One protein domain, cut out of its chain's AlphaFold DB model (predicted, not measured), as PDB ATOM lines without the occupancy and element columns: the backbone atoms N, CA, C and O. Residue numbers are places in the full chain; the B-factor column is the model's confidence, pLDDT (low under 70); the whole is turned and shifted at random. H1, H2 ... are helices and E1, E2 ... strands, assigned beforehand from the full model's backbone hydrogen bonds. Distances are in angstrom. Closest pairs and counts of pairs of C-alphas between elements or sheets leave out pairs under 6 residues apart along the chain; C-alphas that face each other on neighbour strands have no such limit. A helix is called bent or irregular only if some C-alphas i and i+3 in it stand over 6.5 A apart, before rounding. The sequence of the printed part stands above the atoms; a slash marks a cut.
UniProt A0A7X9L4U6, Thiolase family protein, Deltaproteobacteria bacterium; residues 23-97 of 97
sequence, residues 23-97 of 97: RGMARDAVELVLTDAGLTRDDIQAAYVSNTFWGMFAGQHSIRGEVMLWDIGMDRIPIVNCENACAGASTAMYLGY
ATOM      1  N   ARG A  23      47.761 -50.752 -42.908       94.81
ATOM      2  CA  ARG A  23      48.647 -49.575 -42.941       94.81
ATOM      3  C   ARG A  23      48.780 -49.005 -44.359       94.81
ATOM      4  O   ARG A  23      48.678 -47.800 -44.546       94.81
ATOM      5  N   GLY A  24      48.936 -49.871 -45.364       96.25
ATOM      6  CA  GLY A  24      48.954 -49.458 -46.770       96.25
ATOM      7  C   GLY A  24      47.618 -48.871 -47.226       96.25
ATOM      8  O   GLY A  24      47.595 -47.804 -47.822       96.25
ATOM      9  N   MET A  25      46.506 -49.520 -46.872       96.12
ATOM     10  CA  MET A  25      45.161 -49.015 -47.171       96.12
ATOM     11  C   MET A  25      44.878 -47.671 -46.487       96.12
ATOM     12  O   MET A  25      44.257 -46.803 -47.092       96.12
ATOM     13  N   ALA A  26      45.339 -47.491 -45.244       96.06
ATOM     14  CA  ALA A  26      45.227 -46.227 -44.525       96.06
ATOM     15  C   ALA A  26      46.023 -45.118 -45.224       96.06
ATOM     16  O   ALA A  26      45.466 -44.050 -45.452       96.06
ATOM     17  N   ARG A  27      47.273 -45.385 -45.631       97.38
ATOM     18  CA  ARG A  27      48.086 -44.437 -46.409       97.38
ATOM     19  C   ARG A  27      47.365 -44.000 -47.681       97.38
ATOM     20  O   ARG A  27      47.162 -42.808 -47.869       97.38
ATOM     21  N   ASP A  28      46.926 -44.954 -48.497       97.44
ATOM     22  CA  ASP A  28      46.280 -44.655 -49.777       97.44
ATOM     23  C   ASP A  28      44.982 -43.840 -49.574       97.44
ATOM     24  O   ASP A  28      44.694 -42.917 -50.331       97.44
ATOM     25  N   ALA A  29      44.202 -44.130 -48.523       97.56
ATOM     26  CA  ALA A  29      42.999 -43.361 -48.193       97.56
ATOM     27  C   ALA A  29      43.314 -41.941 -47.682       97.56
ATOM     28  O   ALA A  29      42.622 -40.993 -48.058       97.56
ATOM     29  N   VAL A  30      44.348 -41.790 -46.847       97.56
ATOM     30  CA  VAL A  30      44.784 -40.492 -46.304       97.56
ATOM     31  C   VAL A  30      45.343 -39.594 -47.409       97.56
ATOM     32  O   VAL A  30      45.007 -38.416 -47.466       97.56
ATOM     33  N   GLU A  31      46.134 -40.140 -48.334       97.88
ATOM     34  CA  GLU A  31      46.656 -39.389 -49.482       97.88
ATOM     35  C   GLU A  31      45.531 -38.830 -50.366       97.88
ATOM     36  O   GLU A  31      45.602 -37.676 -50.796       97.88
ATOM     37  N   LEU A  32      44.463 -39.608 -50.589       98.56
ATOM     38  CA  LEU A  32      43.297 -39.160 -51.358       98.56
ATOM     39  C   LEU A  32      42.589 -37.972 -50.693       98.56
ATOM     40  O   LEU A  32      42.343 -36.973 -51.361       98.56
ATOM     41  N   VAL A  33      42.289 -38.055 -49.390       98.38
ATOM     42  CA  VAL A  33      41.565 -36.973 -48.692       98.38
ATOM     43  C   VAL A  33      42.419 -35.718 -48.514       98.38
ATOM     44  O   VAL A  33      41.896 -34.615 -48.642       98.38
ATOM     45  N   LEU A  34      43.729 -35.858 -48.276       98.12
ATOM     46  CA  LEU A  34      44.646 -34.716 -48.217       98.12
ATOM     47  C   LEU A  34      44.724 -33.999 -49.571       98.12
ATOM     48  O   LEU A  34      44.684 -32.772 -49.617       98.12
ATOM     49  N   THR A  35      44.766 -34.762 -50.668       98.44
ATOM     50  CA  THR A  35      44.752 -34.207 -52.030       98.44
ATOM     51  C   THR A  35      43.446 -33.467 -52.321       98.44
ATOM     52  O   THR A  35      43.491 -32.350 -52.829       98.44
ATOM     53  N   ASP A  36      42.298 -34.058 -51.981       98.75
ATOM     54  CA  ASP A  36      40.974 -33.454 -52.197       98.75
ATOM     55  C   ASP A  36      40.783 -32.172 -51.366       98.75
ATOM     56  O   ASP A  36      40.286 -31.169 -51.871       98.75
ATOM     57  N   ALA A  37      41.261 -32.171 -50.117       98.44
ATOM     58  CA  ALA A  37      41.207 -31.011 -49.228       98.44
ATOM     59  C   ALA A  37      42.252 -29.925 -49.550       98.44
ATOM     60  O   ALA A  37      42.166 -28.820 -49.013       98.44
ATOM     61  N   GLY A  38      43.262 -30.227 -50.375       98.25
ATOM     62  CA  GLY A  38      44.400 -29.335 -50.617       98.25
ATOM     63  C   GLY A  38      45.273 -29.107 -49.376       98.25
ATOM     64  O   GLY A  38      45.847 -28.029 -49.225       98.25
ATOM     65  N   LEU A  39      45.351 -30.099 -48.487       98.00
ATOM     66  CA  LEU A  39      46.088 -30.038 -47.224       98.00
ATOM     67  C   LEU A  39      47.301 -30.965 -47.228       98.00
ATOM     68  O   LEU A  39      47.415 -31.908 -48.013       98.00
ATOM     69  N   THR A  40      48.195 -30.727 -46.282       96.75
ATOM     70  CA  THR A  40      49.274 -31.637 -45.919       96.75
ATOM     71  C   THR A  40      48.971 -32.304 -44.578       96.75
ATOM     72  O   THR A  40      48.115 -31.864 -43.814       96.75
ATOM     73  N   ARG A  41      49.686 -33.387 -44.254       94.94
ATOM     74  CA  ARG A  41      49.544 -34.059 -42.950       94.94
ATOM     75  C   ARG A  41      49.847 -33.139 -41.758       94.94
ATOM     76  O   ARG A  41      49.309 -33.374 -40.683       94.94
ATOM     77  N   ASP A  42      50.680 -32.113 -41.956       95.81
ATOM     78  CA  ASP A  42      51.088 -31.173 -40.906       95.81
ATOM     79  C   ASP A  42      49.941 -30.216 -40.522       95.81
ATOM     80  O   ASP A  42      49.963 -29.625 -39.444       95.81
ATOM     81  N   ASP A  43      48.911 -30.111 -41.369       97.06
ATOM     82  CA  ASP A  43      47.693 -29.340 -41.102       97.06
ATOM     83  C   ASP A  43      46.694 -30.106 -40.214       97.06
ATOM     84  O   ASP A  43      45.737 -29.527 -39.693       97.06
ATOM     85  N   ILE A  44      46.892 -31.416 -40.026       96.81
ATOM     86  CA  ILE A  44      45.985 -32.264 -39.250       96.81
ATOM     87  C   ILE A  44      46.317 -32.163 -37.762       96.81
ATOM     88  O   ILE A  44      47.452 -32.362 -37.346       96.81
ATOM     89  N   GLN A  45      45.301 -31.898 -36.942       96.88
ATOM     90  CA  GLN A  45      45.478 -31.658 -35.504       96.88
ATOM     91  C   GLN A  45      45.036 -32.823 -34.618       96.88
ATOM     92  O   GLN A  45      45.475 -32.910 -33.476       96.88
ATOM     93  N   ALA A  46      44.169 -33.702 -35.116       97.56
ATOM     94  CA  ALA A  46      43.683 -34.887 -34.418       97.56
ATOM     95  C   ALA A  46      43.137 -35.901 -35.431       97.56
ATOM     96  O   ALA A  46      42.741 -35.526 -36.537       97.56
ATOM     97  N   ALA A  47      43.085 -37.176 -35.050       97.94
ATOM     98  CA  ALA A  47      42.449 -38.214 -35.854       97.94
ATOM     99  C   ALA A  47      41.480 -39.060 -35.027       97.94
ATOM    100  O   ALA A  47      41.782 -39.483 -33.910       97.94
ATOM    101  N   TYR A  48      40.331 -39.365 -35.624       98.00
ATOM    102  CA  TYR A  48      39.300 -40.223 -35.053       98.00
ATOM    103  C   TYR A  48      39.184 -41.449 -35.942       98.00
ATOM    104  O   TYR A  48      38.744 -41.370 -37.088       98.00
ATOM    105  N   VAL A  49      39.654 -42.584 -35.435       97.38
ATOM    106  CA  VAL A  49      39.828 -43.791 -36.234       97.38
ATOM    107  C   VAL A  49      38.873 -44.864 -35.753       97.38
ATOM    108  O   VAL A  49      38.910 -45.289 -34.597       97.38
ATOM    109  N   SER A  50      38.049 -45.348 -36.682       96.75
ATOM    110  CA  SER A  50      37.217 -46.522 -36.465       96.75
ATOM    111  C   SER A  50      37.711 -47.703 -37.276       96.75
ATOM    112  O   SER A  50      38.055 -47.579 -38.451       96.75
ATOM    113  N   ASN A  51      37.707 -48.869 -36.650       95.81
ATOM    114  CA  ASN A  51      38.000 -50.122 -37.312       95.81
ATOM    115  C   ASN A  51      37.219 -51.244 -36.627       95.81
ATOM    116  O   ASN A  51      37.072 -51.241 -35.406       95.81
ATOM    117  N   THR A  52      36.782 -52.229 -37.402       93.69
ATOM    118  CA  THR A  52      36.068 -53.400 -36.887       93.69
ATOM    119  C   THR A  52      36.806 -54.658 -37.334       93.69
ATOM    120  O   THR A  52      37.304 -54.731 -38.457       93.69
ATOM    121  N   PHE A  53      36.905 -55.643 -36.440       92.25
ATOM    122  CA  PHE A  53      37.515 -56.964 -36.647       92.25
ATOM    123  C   PHE A  53      39.016 -57.042 -36.965       92.25
ATOM    124  O   PHE A  53      39.596 -58.094 -36.709       92.25
ATOM    125  N   TRP A  54      39.696 -55.993 -37.444       93.50
ATOM    126  CA  TRP A  54      41.136 -56.109 -37.743       93.50
ATOM    127  C   TRP A  54      41.944 -56.530 -36.514       93.50
ATOM    128  O   TRP A  54      42.770 -57.436 -36.611       93.50
ATOM    129  N   GLY A  55      41.641 -55.956 -35.343       90.50
ATOM    130  CA  GLY A  55      42.299 -56.343 -34.095       90.50
ATOM    131  C   GLY A  55      42.128 -57.827 -33.758       90.50
ATOM    132  O   GLY A  55      43.085 -58.458 -33.334       90.50
ATOM    133  N   MET A  56      40.956 -58.410 -34.033       92.00
ATOM    134  CA  MET A  56      40.679 -59.832 -33.796       92.00
ATOM    135  C   MET A  56      41.539 -60.761 -34.664       92.00
ATOM    136  O   MET A  56      41.952 -61.814 -34.192       92.00
ATOM    137  N   PHE A  57      41.818 -60.381 -35.913       90.25
ATOM    138  CA  PHE A  57      42.569 -61.225 -36.849       90.25
ATOM    139  C   PHE A  57      44.079 -60.970 -36.846       90.25
ATOM    140  O   PHE A  57      44.846 -61.863 -37.190       90.25
ATOM    141  N   ALA A  58      44.511 -59.761 -36.481       90.81
ATOM    142  CA  ALA A  58      45.914 -59.352 -36.526       90.81
ATOM    143  C   ALA A  58      46.570 -59.212 -35.141       90.81
ATOM    144  O   ALA A  58      47.740 -58.850 -35.065       90.81
ATOM    145  N   GLY A  59      45.830 -59.434 -34.046       92.62
ATOM    146  CA  GLY A  59      46.315 -59.244 -32.671       92.62
ATOM    147  C   GLY A  59      46.507 -57.776 -32.263       92.62
ATOM    148  O   GLY A  59      46.998 -57.492 -31.172       92.62
ATOM    149  N   GLN A  60      46.115 -56.827 -33.118       93.00
ATOM    150  CA  GLN A  60      46.284 -55.391 -32.893       93.00
ATOM    151  C   GLN A  60      45.019 -54.774 -32.286       93.00
ATOM    152  O   GLN A  60      44.210 -54.158 -32.977       93.00
ATOM    153  N   HIS A  61      44.817 -54.957 -30.983       90.94
ATOM    154  CA  HIS A  61      43.580 -54.532 -30.317       90.94
ATOM    155  C   HIS A  61      43.606 -53.065 -29.866       90.94
ATOM    156  O   HIS A  61      42.635 -52.335 -30.076       90.94
ATOM    157  N   SER A  62      44.715 -52.643 -29.256       92.25
ATOM    158  CA  SER A  62      44.727 -51.473 -28.370       92.25
ATOM    159  C   SER A  62      44.997 -50.142 -29.067       92.25
ATOM    160  O   SER A  62      44.429 -49.138 -28.665       92.25
ATOM    161  N   ILE A  63      45.847 -50.136 -30.097       95.12
ATOM    162  CA  ILE A  63      46.363 -48.904 -30.728       95.12
ATOM    163  C   ILE A  63      46.191 -48.914 -32.258       95.12
ATOM    164  O   ILE A  63      47.143 -48.835 -33.030       95.12
ATOM    165  N   ARG A  64      44.967 -49.175 -32.730       95.62
ATOM    166  CA  ARG A  64      44.699 -49.435 -34.156       95.62
ATOM    167  C   ARG A  64      44.957 -48.203 -35.023       95.62
ATOM    168  O   ARG A  64      45.608 -48.332 -36.055       95.62
ATOM    169  N   GLY A  65      44.460 -47.042 -34.614       96.81
ATOM    170  CA  GLY A  65      44.651 -45.770 -35.302       96.81
ATOM    171  C   GLY A  65      46.112 -45.348 -35.334       96.81
ATOM    172  O   GLY A  65      46.622 -45.018 -36.397       96.81
ATOM    173  N   GLU A  66      46.814 -45.472 -34.213       97.25
ATOM    174  CA  GLU A  66      48.239 -45.175 -34.089       97.25
ATOM    175  C   GLU A  66      49.051 -46.057 -35.041       97.25
ATOM    176  O   GLU A  66      49.884 -45.554 -35.783       97.25
ATOM    177  N   VAL A  67      48.761 -47.364 -35.106       96.50
ATOM    178  CA  VAL A  67      49.447 -48.282 -36.033       96.50
ATOM    179  C   VAL A  67      49.091 -47.997 -37.493       96.50
ATOM    180  O   VAL A  67      49.972 -48.088 -38.354       96.50
ATOM    181  N   MET A  68      47.826 -47.668 -37.788       96.31
ATOM    182  CA  MET A  68      47.367 -47.301 -39.134       96.31
ATOM    183  C   MET A  68      48.073 -46.052 -39.657       96.31
ATOM    184  O   MET A  68      48.454 -46.019 -40.824       96.31
ATOM    185  N   LEU A  69      48.250 -45.056 -38.793       96.81
ATOM    186  CA  LEU A  69      48.746 -43.732 -39.152       96.81
ATOM    187  C   LEU A  69      50.265 -43.566 -38.959       96.81
ATOM    188  O   LEU A  69      50.833 -42.578 -39.424       96.81
ATOM    189  N   TRP A  70      50.934 -44.549 -38.345       94.50
ATOM    190  CA  TRP A  70      52.364 -44.505 -38.016       94.50
ATOM    191  C   TRP A  70      53.270 -44.191 -39.214       94.50
ATOM    192  O   TRP A  70      54.069 -43.262 -39.165       94.50
ATOM    193  N   ASP A  71      53.129 -44.931 -40.318       91.19
ATOM    194  CA  ASP A  71      54.001 -44.767 -41.497       91.19
ATOM    195  C   ASP A  71      53.691 -43.497 -42.308       91.19
ATOM    196  O   ASP A  71      54.423 -43.165 -43.237       91.19
ATOM    197  N   ILE A  72      52.606 -42.795 -41.973       93.94
ATOM    198  CA  ILE A  72      52.150 -41.583 -42.660       93.94
ATOM    199  C   ILE A  72      52.728 -40.328 -41.976       93.94
ATOM    200  O   ILE A  72      52.591 -39.219 -42.487       93.94
ATOM    201  N   GLY A  73      53.418 -40.485 -40.838       92.75
ATOM    202  CA  GLY A  73      53.979 -39.371 -40.064       92.75
ATOM    203  C   GLY A  73      52.928 -38.599 -39.266       92.75
ATOM    204  O   GLY A  73      53.114 -37.422 -38.973       92.75
ATOM    205  N   MET A  74      51.807 -39.250 -38.946       95.56
ATOM    206  CA  MET A  74      50.742 -38.714 -38.092       95.56
ATOM    207  C   MET A  74      50.824 -39.299 -36.668       95.56
ATOM    208  O   MET A  74      49.825 -39.420 -35.971       95.56
ATOM    209  N   ASP A  75      52.022 -39.679 -36.222       92.62
ATOM    210  CA  ASP A  75      52.315 -40.268 -34.907       92.62
ATOM    211  C   ASP A  75      52.394 -39.235 -33.767       92.62
ATOM    212  O   ASP A  75      52.567 -39.594 -32.602       92.62
ATOM    213  N   ARG A  76      52.264 -37.942 -34.089       93.31
ATOM    214  CA  ARG A  76      52.455 -36.824 -33.147       93.31
ATOM    215  C   ARG A  76      51.178 -36.054 -32.816       93.31
ATOM    216  O   ARG A  76      51.237 -35.093 -32.051       93.31
ATOM    217  N   ILE A  77      50.044 -36.465 -33.376       97.31
ATOM    218  CA  ILE A  77      48.731 -35.878 -33.096       97.31
ATOM    219  C   ILE A  77      47.959 -36.762 -32.108       97.31
ATOM    220  O   ILE A  77      48.192 -37.971 -32.058       97.31
ATOM    221  N   PRO A  78      47.016 -36.208 -31.332       97.75
ATOM    222  CA  PRO A  78      46.045 -37.007 -30.599       97.75
ATOM    223  C   PRO A  78      45.256 -37.927 -31.542       97.75
ATOM    224  O   PRO A  78      44.692 -37.478 -32.543       97.75
ATOM    225  N   ILE A  79      45.194 -39.214 -31.197       97.88
ATOM    226  CA  ILE A  79      44.435 -40.229 -31.932       97.88
ATOM    227  C   ILE A  79      43.397 -40.840 -30.994       97.88
ATOM    228  O   ILE A  79      43.725 -41.342 -29.919       97.88
ATOM    229  N   VAL A  80      42.133 -40.817 -31.412       98.00
ATOM    230  CA  VAL A  80      41.027 -41.469 -30.708       98.00
ATOM    231  C   VAL A  80      40.609 -42.705 -31.488       98.00
ATOM    232  O   VAL A  80      40.142 -42.623 -32.623       98.00
ATOM    233  N   ASN A  81      40.750 -43.867 -30.856       96.81
ATOM    234  CA  ASN A  81      40.230 -45.125 -31.374       96.81
ATOM    235  C   ASN A  81      38.789 -45.324 -30.897       96.81
ATOM    236  O   ASN A  81      38.553 -45.434 -29.693       96.81
ATOM    237  N   CYS A  82      37.838 -45.446 -31.821       95.88
ATOM    238  CA  CYS A  82      36.450 -45.777 -31.500       95.88
ATOM    239  C   CYS A  82      35.975 -47.017 -32.267       95.88
ATOM    240  O   CYS A  82      36.449 -47.333 -33.358       95.88
ATOM    241  N   GLU A  83      35.019 -47.744 -31.702       94.00
ATOM    242  CA  GLU A  83      34.462 -48.948 -32.311       94.00
ATOM    243  C   GLU A  83      32.962 -48.997 -32.025       94.00
ATOM    244  O   GLU A  83      32.528 -48.757 -30.902       94.00
ATOM    245  N   ASN A  84      32.177 -49.213 -33.079       96.62
ATOM    246  CA  ASN A  84      30.722 -49.326 -33.017       96.62
ATOM    247  C   ASN A  84      30.227 -50.194 -34.185       96.62
ATOM    248  O   ASN A  84      29.314 -49.823 -34.927       96.62
ATOM    249  N   ALA A  85      30.928 -51.307 -34.429       95.88
ATOM    250  CA  ALA A  85      30.690 -52.211 -35.545       95.88
ATOM    251  C   ALA A  85      30.453 -51.469 -36.882       95.88
ATOM    252  O   ALA A  85      31.289 -50.676 -37.320       95.88
ATOM    253  N   CYS A  86      29.317 -51.720 -37.536       96.62
ATOM    254  CA  CYS A  86      28.940 -51.121 -38.819       96.62
ATOM    255  C   CYS A  86      28.740 -49.597 -38.759       96.62
ATOM    256  O   CYS A  86      28.804 -48.941 -39.793       96.62
ATOM    257  N   ALA A  87      28.505 -49.032 -37.572       97.75
ATOM    258  CA  ALA A  87      28.307 -47.599 -37.358       97.75
ATOM    259  C   ALA A  87      29.599 -46.867 -36.943       97.75
ATOM    260  O   ALA A  87      29.563 -45.668 -36.668       97.75
ATOM    261  N   GLY A  88      30.743 -47.565 -36.906       97.38
ATOM    262  CA  GLY A  88      32.012 -47.028 -36.410       97.38
ATOM    263  C   GLY A  88      32.436 -45.714 -37.069       97.38
ATOM    264  O   GLY A  88      32.820 -44.786 -36.362       97.38
ATOM    265  N   ALA A  89      32.302 -45.603 -38.393       95.44
ATOM    266  CA  ALA A  89      32.685 -44.392 -39.119       95.44
ATOM    267  C   ALA A  89      31.799 -43.187 -38.753       95.44
ATOM    268  O   ALA A  89      32.310 -42.085 -38.577       95.44
ATOM    269  N   SER A  90      30.491 -43.397 -38.564       97.38
ATOM    270  CA  SER A  90      29.578 -42.342 -38.106       97.38
ATOM    271  C   SER A  90      29.898 -41.902 -36.678       97.38
ATOM    272  O   SER A  90      29.832 -40.716 -36.377       97.38
ATOM    273  N   THR A  91      30.290 -42.836 -35.804       98.25
ATOM    274  CA  THR A  91      30.770 -42.507 -34.455       98.25
ATOM    275  C   THR A  91      32.076 -41.710 -34.501       98.25
ATOM    276  O   THR A  91      32.185 -40.714 -33.794       98.25
ATOM    277  N   ALA A  92      33.037 -42.093 -35.346       97.94
ATOM    278  CA  ALA A  92      34.282 -41.341 -35.519       97.94
ATOM    279  C   ALA A  92      34.022 -39.912 -36.011       97.94
ATOM    280  O   ALA A  92      34.585 -38.969 -35.467       97.94
ATOM    281  N   MET A  93      33.127 -39.754 -36.992       96.25
ATOM    282  CA  MET A  93      32.733 -38.445 -37.506       96.25
ATOM    283  C   MET A  93      32.055 -37.604 -36.416       96.25
ATOM    284  O   MET A  93      32.487 -36.483 -36.194       96.25
ATOM    285  N   TYR A  94      31.102 -38.169 -35.662       96.38
ATOM    286  CA  TYR A  94      30.434 -37.494 -34.537       96.38
ATOM    287  C   TYR A  94      31.386 -37.003 -33.438       96.38
ATOM    288  O   TYR A  94      31.130 -35.978 -32.821       96.38
ATOM    289  N   LEU A  95      32.469 -37.735 -33.167       96.88
ATOM    290  CA  LEU A  95      33.454 -37.349 -32.153       96.88
ATOM    291  C   LEU A  95      34.425 -36.258 -32.634       96.88
ATOM    292  O   LEU A  95      35.088 -35.644 -31.798       96.88
ATOM    293  N   GLY A  96      34.555 -36.079 -33.952       92.88
ATOM    294  CA  GLY A  96      35.564 -35.222 -34.573       92.88
ATOM    295  C   GLY A  96      35.108 -33.814 -34.949       92.88
ATOM    296  O   GLY A  96      35.955 -33.030 -35.373       92.88
ATOM    297  N   TYR A  97      33.821 -33.493 -34.808       84.50
ATOM    298  CA  TYR A  97      33.278 -32.150 -35.030       84.50
ATOM    299  C   TYR A  97      32.623 -31.576 -33.771       84.50
ATOM    300  O   TYR A  97      32.506 -30.330 -33.697       84.50
TER     301      TYR A  97
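What this domain is: This is residues 23 to 97 of the 97 residues of the protein "Thiolase family protein" of Deltaproteobacteria bacterium (UniProt A0A7X9L4U6). Two short parallel strands, E1 and E2, lie side by side in the middle between two helices, H3 over one face and H4 over the other. H1, the longest helix, meets H3 with residues 23 to 27 and runs on away from it, while the short helix H2 lies out at one end of the whole. The printed part has 75 residues, with four named helices and two named strands in the order H1, E1, H2, H3, E2, H4; the class is mostly helix. The whole is compact, with a radius of gyration of the C-alphas of 12.2 A and spans of 34 by 25 by 20 A.

Where its parts are: H1 is residues 23 to 37, 21.0 A from first to last C-alpha, and begins at C-alpha 23 at (48.647, -49.575, -42.941). E1, residues 47 to 50, is 9.8 A long, from C-alpha 47 at (42.449, -38.214, -35.854). H2 is residues 54 to 58, 5.9 A. H3 is residues 64 to 72, 13.8 A; it is irregular, with C-alphas 68 and 71 7.5 A apart. E2 is residues 79 to 82, 9.7 A. H4 is residues 85 to 96, 17.7 A, and ends at C-alpha 96 at (35.564, -35.222, -34.573); it is irregular too, with C-alphas 86 and 89 7.7 A apart.

How they stand to each other: E1 and E2 are parallel neighbours, with 24 degrees between their directions. N 49 and O 80 are 2.9 A apart and N 82 and O 49 3.0 A, both within hydrogen-bond range. E1, H2, H3 and E2 form a strand-helix-strand unit, two parallel neighbour strands with helices between them along the chain, and its crossover is right-handed. The closest C-alphas of E1 and H4 are those of Tyr 48 and Ala 92, 5.2 A apart. Those of E1 and H3 are Val 49 and Gly 65, 5.3 A apart. H1 touches H3 with residues 23 to 27 alone, closest at the C-alphas of Arg 23 and Met 68, 4.6 A apart; they run the same way at a steep tilt of 69 degrees, only just short of about perpendicular. H2 and H3 are close but not clearly touching: the closest C-alphas, of Gly 55 and Arg 64, are 7.3 A apart. H3 and H4 are apart, and so are H1 and H4. In H1 and H2 every O i to N i+4 pair is within hydrogen-bond range; in H3 it is 3 of 5 and in H4 6 of 8.

The domain as a whole: The two C-alphas farthest apart are those of Gly 38 and Met 56, 35.0 A. The printed part has no cut, and it ends at Tyr 97, the chain's last residue. No link is long; those from E1 to H2, H2 to H3 and E2 to H4 are tight. The mean pLDDT of the printed part is 95.7, and no printed residue is under 70.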